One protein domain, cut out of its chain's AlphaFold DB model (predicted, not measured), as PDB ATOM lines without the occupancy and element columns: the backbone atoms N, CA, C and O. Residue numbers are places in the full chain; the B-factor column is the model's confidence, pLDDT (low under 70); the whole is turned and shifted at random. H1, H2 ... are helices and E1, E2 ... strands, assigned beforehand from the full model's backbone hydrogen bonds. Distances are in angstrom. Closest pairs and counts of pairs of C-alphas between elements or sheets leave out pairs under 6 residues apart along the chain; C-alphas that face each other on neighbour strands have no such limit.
ATOM      1  N   LEU A  14     314.919 243.112 290.898       95.94
ATOM      2  CA  LEU A  14     314.013 244.217 290.605       95.94
ATOM      3  C   LEU A  14     314.175 244.618 289.137       95.94
ATOM      4  O   LEU A  14     315.249 245.069 288.738       95.94
ATOM      5  N   SER A  15     313.105 244.485 288.356       95.38
ATOM      6  CA  SER A  15     313.084 244.746 286.913       95.38
ATOM      7  C   SER A  15     312.326 246.005 286.507       95.38
ATOM      8  O   SER A  15     312.662 246.592 285.478       95.38
ATOM      9  N   ASP A  16     311.341 246.433 287.297       97.06
ATOM     10  CA  ASP A  16     310.546 247.633 287.028       97.06
ATOM     11  C   ASP A  16     309.880 248.182 288.306       97.06
ATOM     12  O   ASP A  16     309.965 247.583 289.386       97.06
ATOM     13  N   MET A  17     309.215 249.334 288.197       97.38
ATOM     14  CA  MET A  17     308.427 249.956 289.259       97.38
ATOM     15  C   MET A  17     307.128 250.559 288.708       97.38
ATOM     16  O   MET A  17     307.138 251.322 287.743       97.38
ATOM     17  N   GLU A  18     306.005 250.288 289.368       97.50
ATOM     18  CA  GLU A  18     304.685 250.816 289.007       97.50
ATOM     19  C   GLU A  18     304.174 251.810 290.046       97.50
ATOM     20  O   GLU A  18     304.258 251.576 291.253       97.50
ATOM     21  N   ARG A  19     303.596 252.922 289.586       97.06
ATOM     22  CA  ARG A  19     303.020 253.933 290.474       97.06
ATOM     23  C   ARG A  19     301.804 253.368 291.209       97.06
ATOM     24  O   ARG A  19     300.892 252.826 290.597       97.06
ATOM     25  N   THR A  20     301.755 253.571 292.521       96.31
ATOM     26  CA  THR A  20     300.585 253.311 293.366       96.31
ATOM     27  C   THR A  20     300.159 254.587 294.097       96.31
ATOM     28  O   THR A  20     300.789 255.641 293.982       96.31
ATOM     29  N   VAL A  21     299.072 254.497 294.871       93.12
ATOM     30  CA  VAL A  21     298.592 255.603 295.717       93.12
ATOM     31  C   VAL A  21     299.609 255.955 296.810       93.12
ATOM     32  O   VAL A  21     299.789 257.125 297.133       93.12
ATOM     33  N   THR A  22     300.289 254.954 297.373       92.88
ATOM     34  CA  THR A  22     301.170 255.108 298.542       92.88
ATOM     35  C   THR A  22     302.658 255.190 298.192       92.88
ATOM     36  O   THR A  22     303.469 255.477 299.073       92.88
ATOM     37  N   GLY A  23     303.034 254.968 296.931       96.31
ATOM     38  CA  GLY A  23     304.421 255.002 296.474       96.31
ATOM     39  C   GLY A  23     304.592 254.312 295.124       96.31
ATOM     40  O   GLY A  23     303.789 254.499 294.214       96.31
ATOM     41  N   TRP A  24     305.642 253.509 295.001       98.12
ATOM     42  CA  TRP A  24     305.963 252.746 293.802       98.12
ATOM     43  C   TRP A  24     306.136 251.275 294.144       98.12
ATOM     44  O   TRP A  24     306.984 250.916 294.959       98.12
ATOM     45  N   ARG A  25     305.328 250.415 293.531       97.88
ATOM     46  CA  ARG A  25     305.411 248.964 293.679       97.88
ATOM     47  C   ARG A  25     306.536 248.440 292.807       97.88
ATOM     48  O   ARG A  25     306.479 248.586 291.590       97.88
ATOM     49  N   SER A  26     307.543 247.839 293.421       97.38
ATOM     50  CA  SER A  26     308.595 247.153 292.673       97.38
ATOM     51  C   SER A  26     308.052 245.903 291.980       97.38
ATOM     52  O   SER A  26     307.118 245.253 292.461       97.38
ATOM     53  N   LYS A  27     308.644 245.579 290.835       97.31
ATOM     54  CA  LYS A  27     308.426 244.342 290.094       97.31
ATOM     55  C   LYS A  27     309.680 243.500 290.180       97.31
ATOM     56  O   LYS A  27     310.757 243.979 289.833       97.31
ATOM     57  N   VAL A  28     309.540 242.276 290.668       96.00
ATOM     58  CA  VAL A  28     310.647 241.354 290.927       96.00
ATOM     59  C   VAL A  28     310.446 240.109 290.085       96.00
ATOM     60  O   VAL A  28     309.351 239.552 290.068       96.00
ATOM     61  N   LEU A  29     311.474 239.702 289.354       92.00
ATOM     62  CA  LEU A  29     311.403 238.560 288.448       92.00
ATOM     63  C   LEU A  29     311.329 237.245 289.236       92.00
ATOM     64  O   LEU A  29     312.065 237.052 290.201       92.00
ATOM     65  N   ASP A  30     310.437 236.339 288.846       89.56
ATOM     66  CA  ASP A  30     310.409 234.974 289.374       89.56
ATOM     67  C   ASP A  30     311.358 234.031 288.610       89.56
ATOM     68  O   ASP A  30     312.136 234.447 287.752       89.56
ATOM     69  N   LYS A  31     311.307 232.730 288.925       86.50
ATOM     70  CA  LYS A  31     312.137 231.699 288.276       86.50
ATOM     71  C   LYS A  31     311.906 231.577 286.768       86.50
ATOM     72  O   LYS A  31     312.795 231.104 286.070       86.50
ATOM     73  N   SER A  32     310.746 232.009 286.288       81.62
ATOM     74  CA  SER A  32     310.370 232.020 284.875       81.62
ATOM     75  C   SER A  32     310.602 233.391 284.231       81.62
ATOM     76  O   SER A  32     310.140 233.618 283.111       81.62
ATOM     77  N   LEU A  33     311.287 234.307 284.932       83.31
ATOM     78  CA  LEU A  33     311.520 235.702 284.546       83.31
ATOM     79  C   LEU A  33     310.225 236.493 284.314       83.31
ATOM     80  O   LEU A  33     310.192 237.448 283.538       83.31
ATOM     81  N   ILE A  34     309.148 236.117 285.005       85.44
ATOM     82  CA  ILE A  34     307.888 236.857 284.991       85.44
ATOM     83  C   ILE A  34     307.892 237.845 286.158       85.44
ATOM     84  O   ILE A  34     308.255 237.513 287.286       85.44
ATOM     85  N   ALA A  35     307.494 239.084 285.880       92.06
ATOM     86  CA  ALA A  35     307.433 240.150 286.870       92.06
ATOM     87  C   ALA A  35     306.324 239.899 287.906       92.06
ATOM     88  O   ALA A  35     305.134 239.975 287.600       92.06
ATOM     89  N   GLN A  36     306.722 239.674 289.154       95.62
ATOM     90  CA  GLN A  36     305.842 239.555 290.313       95.62
ATOM     91  C   GLN A  36     305.851 240.842 291.139       95.62
ATOM     92  O   GLN A  36     306.795 241.632 291.104       95.62
ATOM     93  N   ASN A  37     304.791 241.065 291.917       97.56
ATOM     94  CA  ASN A  37     304.733 242.209 292.822       97.56
ATOM     95  C   ASN A  37     305.731 242.041 293.976       97.56
ATOM     96  O   ASN A  37     305.709 241.035 294.686       97.56
ATOM     97  N   GLY A  38     306.556 243.062 294.180       96.44
ATOM     98  CA  GLY A  38     307.453 243.203 295.319       96.44
ATOM     99  C   GLY A  38     307.062 244.366 296.238       96.44
ATOM    100  O   GLY A  38     305.934 244.879 296.155       96.44
ATOM    101  N   PRO A  39     307.988 244.811 297.107       96.69
ATOM    102  CA  PRO A  39     307.731 245.860 298.084       96.69
ATOM    103  C   PRO A  39     307.314 247.187 297.443       96.69
ATOM    104  O   PRO A  39     307.718 247.517 296.321       96.69
ATOM    105  N   VAL A  40     306.538 247.976 298.192       97.44
ATOM    106  CA  VAL A  40     306.127 249.334 297.807       97.44
ATOM    107  C   VAL A  40     307.043 250.353 298.475       97.44
ATOM    108  O   VAL A  40     307.138 250.403 299.699       97.44
ATOM    109  N   ILE A  41     307.692 251.189 297.669       96.69
ATOM    110  CA  ILE A  41     308.673 252.183 298.106       96.69
ATOM    111  C   ILE A  41     308.064 253.574 297.955       96.69
ATOM    112  O   ILE A  41     307.716 254.003 296.852       96.69
ATOM    113  N   ASN A  42     307.939 254.308 299.056       96.56
ATOM    114  CA  ASN A  42     307.558 255.711 299.011       96.56
ATOM    115  C   ASN A  42     308.816 256.568 298.846       96.56
ATOM    116  O   ASN A  42     309.575 256.771 299.792       96.56
ATOM    117  N   MET A  43     309.028 257.099 297.641       96.00
ATOM    118  CA  MET A  43     310.228 257.881 297.323       96.00
ATOM    119  C   MET A  43     310.329 259.184 298.129       96.00
ATOM    120  O   MET A  43     311.434 259.652 298.394       96.00
ATOM    121  N   ARG A  44     309.201 259.758 298.568       93.31
ATOM    122  CA  ARG A  44     309.172 261.020 299.326       93.31
ATOM    123  C   ARG A  44     309.587 260.813 300.777       93.31
ATOM    124  O   ARG A  44     310.458 261.525 301.268       93.31
ATOM    125  N   SER A  45     308.985 259.838 301.460       92.94
ATOM    126  CA  SER A  45     309.300 259.542 302.865       92.94
ATOM    127  C   SER A  45     310.530 258.645 303.034       92.94
ATOM    128  O   SER A  45     311.121 258.620 304.110       92.94
ATOM    129  N   GLY A  46     310.921 257.902 301.994       90.44
ATOM    130  CA  GLY A  46     311.965 256.877 302.060       90.44
ATOM    131  C   GLY A  46     311.536 255.600 302.792       90.44
ATOM    132  O   GLY A  46     312.383 254.759 303.086       90.44
ATOM    133  N   MET A  47     310.246 255.455 303.117       92.94
ATOM    134  CA  MET A  47     309.710 254.256 303.763       92.94
ATOM    135  C   MET A  47     309.393 253.174 302.730       92.94
ATOM    136  O   MET A  47     308.818 253.460 301.678       92.94
ATOM    137  N   THR A  48     309.688 251.923 303.085       94.94
ATOM    138  CA  THR A  48     309.324 250.750 302.287       94.94
ATOM    139  C   THR A  48     308.365 249.860 303.057       94.94
ATOM    140  O   THR A  48     308.636 249.471 304.196       94.94
ATOM    141  N   VAL A  49     307.259 249.506 302.411       95.00
ATOM    142  CA  VAL A  49     306.323 248.489 302.885       95.00
ATOM    143  C   VAL A  49     306.727 247.159 302.256       95.00
ATOM    144  O   VAL A  49     306.666 246.989 301.036       95.00
ATOM    145  N   ASN A  50     307.189 246.232 303.096       90.44
ATOM    146  CA  ASN A  50     307.652 244.916 302.667       90.44
ATOM    147  C   ASN A  50     306.458 243.991 302.396       90.44
ATOM    148  O   ASN A  50     306.028 243.248 303.273       90.44
ATOM    149  N   GLU A  51     305.939 244.057 301.176       89.25
ATOM    150  CA  GLU A  51     304.922 243.155 300.632       89.25
ATOM    151  C   GLU A  51     305.487 242.404 299.422       89.25
ATOM    152  O   GLU A  51     306.371 242.909 298.733       89.25
ATOM    153  N   GLY A  52     304.957 241.212 299.137       93.06
ATOM    154  CA  GLY A  52     305.345 240.438 297.958       93.06
ATOM    155  C   GLY A  52     306.787 239.922 297.992       93.06
ATOM    156  O   GLY A  52     307.367 239.707 299.060       93.06
ATOM    157  N   THR A  53     307.356 239.686 296.811       94.75
ATOM    158  CA  THR A  53     308.705 239.125 296.661       94.75
ATOM    159  C   THR A  53     309.761 240.183 296.970       94.75
ATOM    160  O   THR A  53     309.790 241.249 296.358       94.75
ATOM    161  N   ALA A  54     310.652 239.894 297.917       94.25
ATOM    162  CA  ALA A  54     311.761 240.783 298.242       94.25
ATOM    163  C   ALA A  54     312.873 240.660 297.183       94.25
ATOM    164  O   ALA A  54     313.301 239.541 296.911       94.25
ATOM    165  N   PRO A  55     313.371 241.775 296.619       95.56
ATOM    166  CA  PRO A  55     314.427 241.710 295.622       95.56
ATOM    167  C   PRO A  55     315.798 241.406 296.240       95.56
ATOM    168  O   PRO A  55     316.121 241.872 297.338       95.56
ATOM    169  N   GLU A  56     316.624 240.685 295.493       94.69
ATOM    170  CA  GLU A  56     318.008 240.322 295.821       94.69
ATOM    171  C   GLU A  56     319.040 241.099 294.990       94.69
ATOM    172  O   GLU A  56     320.223 241.111 295.320       94.69
ATOM    173  N   GLY A  57     318.581 241.820 293.966       94.12
ATOM    174  CA  GLY A  57     319.391 242.664 293.091       94.12
ATOM    175  C   GLY A  57     318.523 243.628 292.285       94.12
ATOM    176  O   GLY A  57     317.296 243.647 292.427       94.12
ATOM    177  N   ILE A  58     319.154 244.449 291.449       95.44
ATOM    178  CA  ILE A  58     318.488 245.421 290.575       95.44
ATOM    179  C   ILE A  58     318.988 245.202 289.147       95.44
ATOM    180  O   ILE A  58     320.189 245.294 288.896       95.44
ATOM    181  N   THR A  59     318.091 244.939 288.199       93.81
ATOM    182  CA  THR A  59     318.478 244.841 286.785       93.81
ATOM    183  C   THR A  59     318.749 246.228 286.196       93.81
ATOM    184  O   THR A  59     318.350 247.250 286.756       93.81
ATOM    185  N   GLY A  60     319.346 246.292 285.001       92.44
ATOM    186  CA  GLY A  60     319.476 247.558 284.268       92.44
ATOM    187  C   GLY A  60     318.133 248.270 284.030       92.44
ATOM    188  O   GLY A  60     318.050 249.487 284.181       92.44
ATOM    189  N   THR A  61     317.057 247.530 283.735       94.31
ATOM    190  CA  THR A  61     315.708 248.110 283.575       94.31
ATOM    191  C   THR A  61     315.122 248.560 284.913       94.31
ATOM    192  O   THR A  61     314.475 249.604 284.977       94.31
ATOM    193  N   GLY A  62     315.429 247.844 285.999       96.69
ATOM    194  CA  GLY A  62     315.062 248.236 287.356       96.69
ATOM    195  C   GLY A  62     315.737 249.534 287.794       96.69
ATOM    196  O   GLY A  62     315.099 250.370 288.430       96.69
ATOM    197  N   VAL A  63     316.994 249.753 287.397       96.94
ATOM    198  CA  VAL A  63     317.707 251.022 287.616       96.94
ATOM    199  C   VAL A  63     317.008 252.165 286.884       96.94
ATOM    200  O   VAL A  63     316.767 253.208 287.488       96.94
ATOM    201  N   ILE A  64     316.626 251.967 285.618       97.25
ATOM    202  CA  ILE A  64     315.875 252.968 284.843       97.25
ATOM    203  C   ILE A  64     314.560 253.316 285.544       97.25
ATOM    204  O   ILE A  64     314.249 254.493 285.738       97.25
ATOM    205  N   ALA A  65     313.812 252.299 285.972       97.94
ATOM    206  CA  ALA A  65     312.544 252.486 286.659       97.94
ATOM    207  C   ALA A  65     312.701 253.203 288.007       97.94
ATOM    208  O   ALA A  65     311.897 254.074 288.339       97.94
ATOM    209  N   LEU A  66     313.753 252.877 288.759       97.69
ATOM    210  CA  LEU A  66     314.057 253.494 290.045       97.69
ATOM    211  C   LEU A  66     314.459 254.960 289.893       97.69
ATOM    212  O   LEU A  66     313.937 255.797 290.628       97.69
ATOM    213  N   ILE A  67     315.331 255.282 288.933       97.94
ATOM    214  CA  ILE A  67     315.718 256.668 288.633       97.94
ATOM    215  C   ILE A  67     314.483 257.468 288.224       97.94
ATOM    216  O   ILE A  67     314.230 258.528 288.795       97.94
ATOM    217  N   PHE A  68     313.672 256.934 287.309       97.94
ATOM    218  CA  PHE A  68     312.427 257.566 286.885       97.94
ATOM    219  C   PHE A  68     311.487 257.840 288.068       97.94
ATOM    220  O   PHE A  68     311.050 258.974 288.269       97.94
ATOM    221  N   ALA A  69     311.209 256.825 288.890       97.94
ATOM    222  CA  ALA A  69     310.339 256.946 290.057       97.94
ATOM    223  C   ALA A  69     310.865 257.975 291.069       97.94
ATOM    224  O   ALA A  69     310.101 258.794 291.591       97.94
ATOM    225  N   ALA A  70     312.173 257.962 291.327       97.56
ATOM    226  CA  ALA A  70     312.821 258.866 292.263       97.56
ATOM    227  C   ALA A  70     312.832 260.318 291.760       97.56
ATOM    228  O   ALA A  70     312.537 261.226 292.538       97.56
ATOM    229  N   MET A  71     313.093 260.555 290.474       96.12
ATOM    230  CA  MET A  71     312.974 261.888 289.867       96.12
ATOM    231  C   MET A  71     311.524 262.382 289.912       96.12
ATOM    232  O   MET A  71     311.262 263.515 290.312       96.12
ATOM    233  N   ARG A  72     310.552 261.517 289.588       96.31
ATOM    234  CA  ARG A  72     309.129 261.888 289.537       96.31
ATOM    235  C   ARG A  72     308.562 262.331 290.885       96.31
ATOM    236  O   ARG A  72     307.641 263.145 290.929       96.31
ATOM    237  N   ASP A  73     309.099 261.803 291.980       96.56
ATOM    238  CA  ASP A  73     308.690 262.158 293.338       96.56
ATOM    239  C   ASP A  73     309.642 263.134 294.049       96.56
ATOM    240  O   ASP A  73     309.454 263.390 295.240       96.56
ATOM    241  N   GLY A  74     310.618 263.720 293.344       95.25
ATOM    242  CA  GLY A  74     311.549 264.705 293.917       95.25
ATOM    243  C   GLY A  74     312.520 264.110 294.943       95.25
ATOM    244  O   GLY A  74     313.000 264.796 295.848       95.25
ATOM    245  N   ARG A  75     312.772 262.800 294.848       96.69
ATOM    246  CA  ARG A  75     313.815 262.101 295.608       96.69
ATOM    247  C   ARG A  75     315.187 262.303 294.969       96.69
ATOM    248  O   ARG A  75     316.169 262.380 295.703       96.69
ATOM    249  N   ILE A  76     315.227 262.407 293.640       96.19
ATOM    250  CA  ILE A  76     316.389 262.842 292.861       96.19
ATOM    251  C   ILE A  76     316.091 264.219 292.276       96.19
ATOM    252  O   ILE A  76     315.141 264.364 291.510       96.19
ATOM    253  N   GLU A  77     316.912 265.205 292.619       92.56
ATOM    254  CA  GLU A  77     316.866 266.562 292.064       92.56
ATOM    255  C   GLU A  77     318.301 267.079 291.913       92.56
ATOM    256  O   GLU A  77     319.141 266.803 292.767       92.56
ATOM    257  N   GLU A  78     318.592 267.801 290.825       89.19
ATOM    258  CA  GLU A  78     319.912 268.419 290.576       89.19
ATOM    259  C   GLU A  78     321.096 267.456 290.795       89.19
ATOM    260  O   GLU A  78     322.087 267.776 291.450       89.19
ATOM    261  N   SER A  79     320.957 266.238 290.264       91.00
ATOM    262  CA  SER A  79     321.950 265.158 290.353       91.00
ATOM    263  C   SER A  79     322.241 264.628 291.765       91.00
ATOM    264  O   SER A  79     323.254 263.958 291.971       91.00
ATOM    265  N   LYS A  80     321.373 264.908 292.743       94.69
ATOM    266  CA  LYS A  80     321.524 264.464 294.136       94.69
ATOM    267  C   LYS A  80     320.350 263.619 294.593       94.69
ATOM    268  O   LYS A  80     319.199 263.904 294.255       94.69
ATOM    269  N   ILE A  81     320.634 262.615 295.418       96.06
ATOM    270  CA  ILE A  81     319.614 261.816 296.097       96.06
ATOM    271  C   ILE A  81     319.382 262.437 297.472       96.06
ATOM    272  O   ILE A  81     320.238 262.399 298.355       96.06
ATOM    273  N   ARG A  82     318.182 262.968 297.709       94.88
ATOM    274  CA  ARG A  82     317.807 263.427 299.054       94.88
ATOM    275  C   ARG A  82     317.840 262.254 300.024       94.88
ATOM    276  O   ARG A  82     317.254 261.226 299.727       94.88
ATOM    277  N   ASN A  83     318.444 262.412 301.202       91.81
ATOM    278  CA  ASN A  83     318.570 261.348 302.212       91.81
ATOM    279  C   ASN A  83     319.172 260.040 301.654       91.81
ATOM    280  O   ASN A  83     318.629 258.962 301.911       91.81
ATOM    281  N   ASP A  84     320.236 260.143 300.855       93.94
ATOM    282  CA  ASP A  84     320.996 259.010 300.316       93.94
ATOM    283  C   ASP A  84     321.311 257.926 301.380       93.94
ATOM    284  O   ASP A  84     321.666 258.269 302.515       93.94
ATOM    285  N   PRO A  85     321.193 256.617 301.057       95.62
ATOM    286  CA  PRO A  85     320.715 256.023 299.799       95.62
ATOM    287  C   PRO A  85     319.198 255.795 299.741       95.62
ATOM    288  O   PRO A  85     318.494 255.798 300.755       95.62
ATOM    289  N   ILE A  86     318.667 255.521 298.544       96.25
ATOM    290  CA  ILE A  86     317.320 254.951 298.375       96.25
ATOM    291  C   ILE A  86     317.374 253.490 298.828       96.25
ATOM    292  O   ILE A  86     318.002 252.647 298.188       96.25
ATOM    293  N   ARG A  87     316.732 253.173 299.954       94.94
ATOM    294  CA  ARG A  87     316.711 251.814 300.510       94.94
ATOM    295  C   ARG A  87     315.509 251.045 299.976       94.94
ATOM    296  O   ARG A  87     314.374 251.361 300.313       94.94
ATOM    297  N   ILE A  88     315.768 250.012 299.177       94.12
ATOM    298  CA  ILE A  88     314.730 249.094 298.694       94.12
ATOM    299  C   ILE A  88     314.404 248.077 299.788       94.12
ATOM    300  O   ILE A  88     313.242 247.867 300.103       94.12
ATOM    301  N   ASN A  89     315.416 247.473 300.411       92.69
ATOM    302  CA  ASN A  89     315.245 246.609 301.579       92.69
ATOM    303  C   ASN A  89     316.518 246.624 302.451       92.69
ATOM    304  O   ASN A  89     317.363 247.506 302.315       92.69
ATOM    305  N   ARG A  90     316.661 245.669 303.383       89.75
ATOM    306  CA  ARG A  90     317.833 245.592 304.281       89.75
ATOM    307  C   ARG A  90     319.161 245.348 303.554       89.75
ATOM    308  O   ARG A  90     320.197 245.739 304.080       89.75
ATOM    309  N   LYS A  91     319.139 244.668 302.405       90.12
ATOM    310  CA  LYS A  91     320.324 244.280 301.625       90.12
ATOM    311  C   LYS A  91     320.521 245.152 300.385       90.12
ATOM    312  O   LYS A  91     321.655 245.353 299.968       90.12
ATOM    313  N   ILE A  92     319.427 245.659 299.815       94.38
ATOM    314  CA  ILE A  92     319.412 246.343 298.525       94.38
ATOM    315  C   ILE A  92     319.158 247.834 298.717       94.38
ATOM    316  O   ILE A  92     318.144 248.256 299.283       94.38
ATOM    317  N   SER A  93     320.087 248.634 298.206       95.50
ATOM    318  CA  SER A  93     320.030 250.092 298.217       95.50
ATOM    319  C   SER A  93     320.623 250.656 296.933       95.50
ATOM    320  O   SER A  93     321.530 250.051 296.372       95.50
ATOM    321  N   PHE A  94     320.156 251.832 296.530       97.38
ATOM    322  CA  PHE A  94     320.673 252.590 295.398       97.38
ATOM    323  C   PHE A  94     321.196 253.942 295.889       97.38
ATOM    324  O   PHE A  94     320.433 254.735 296.451       97.38
ATOM    325  N   SER A  95     322.501 254.148 295.749       96.62
ATOM    326  CA  SER A  95     323.235 255.307 296.264       96.62
ATOM    327  C   SER A  95     323.469 256.391 295.210       96.62
ATOM    328  O   SER A  95     323.250 256.171 294.019       96.62
TER     329      SER A  95
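This is residues 14 to 95 of the 327 residues of the protein "DUF4445 domain-containing protein" of Candidatus Methanomethylophilaceae archaeon (UniProt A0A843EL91). Little is regular here: a small, strongly twisted sheet with helix H1 over one face, two layers, and long loops, residues 42 to 59 and 73 to 95. The printed part has 82 residues, 32 of them in E1, E2, E3 and H1, in that order; the class is mixed. The sheet E1 E2 E3 is a meander, each strand antiparallel to the one before. The whole printed part is compact, with a radius of gyration of the C-alphas of 11.6 A, and its C-alphas span 38 by 24 by 22 A.

E1, residues 14 to 19, and E2, residues 24 to 29, form a hairpin; N 18 and O 25 are 2.8 A apart. E2 and E3, residues 35 to 41, form another; N 26 and O 39 are 2.9 A apart. H1, residues 60 to 72, is on the sheet, height 8.6 A, over E1 and E2; its closest C-alphas to E1 are Gly 62 and Ser 15, 4.0 A. In H1 every O i to N i+4 pair is within hydrogen-bond range.

E1, 14.7 A, begins at C-alpha 14 (314.013, 244.217, 290.605); H1, 18.4 A, ends at C-alpha 72 (309.129, 261.888, 289.537).

The printed part has no cut; E3 to H1 is a long link. The mean pLDDT of the printed part, the model's own confidence, is 94.5, and no printed residue has a pLDDT under 70.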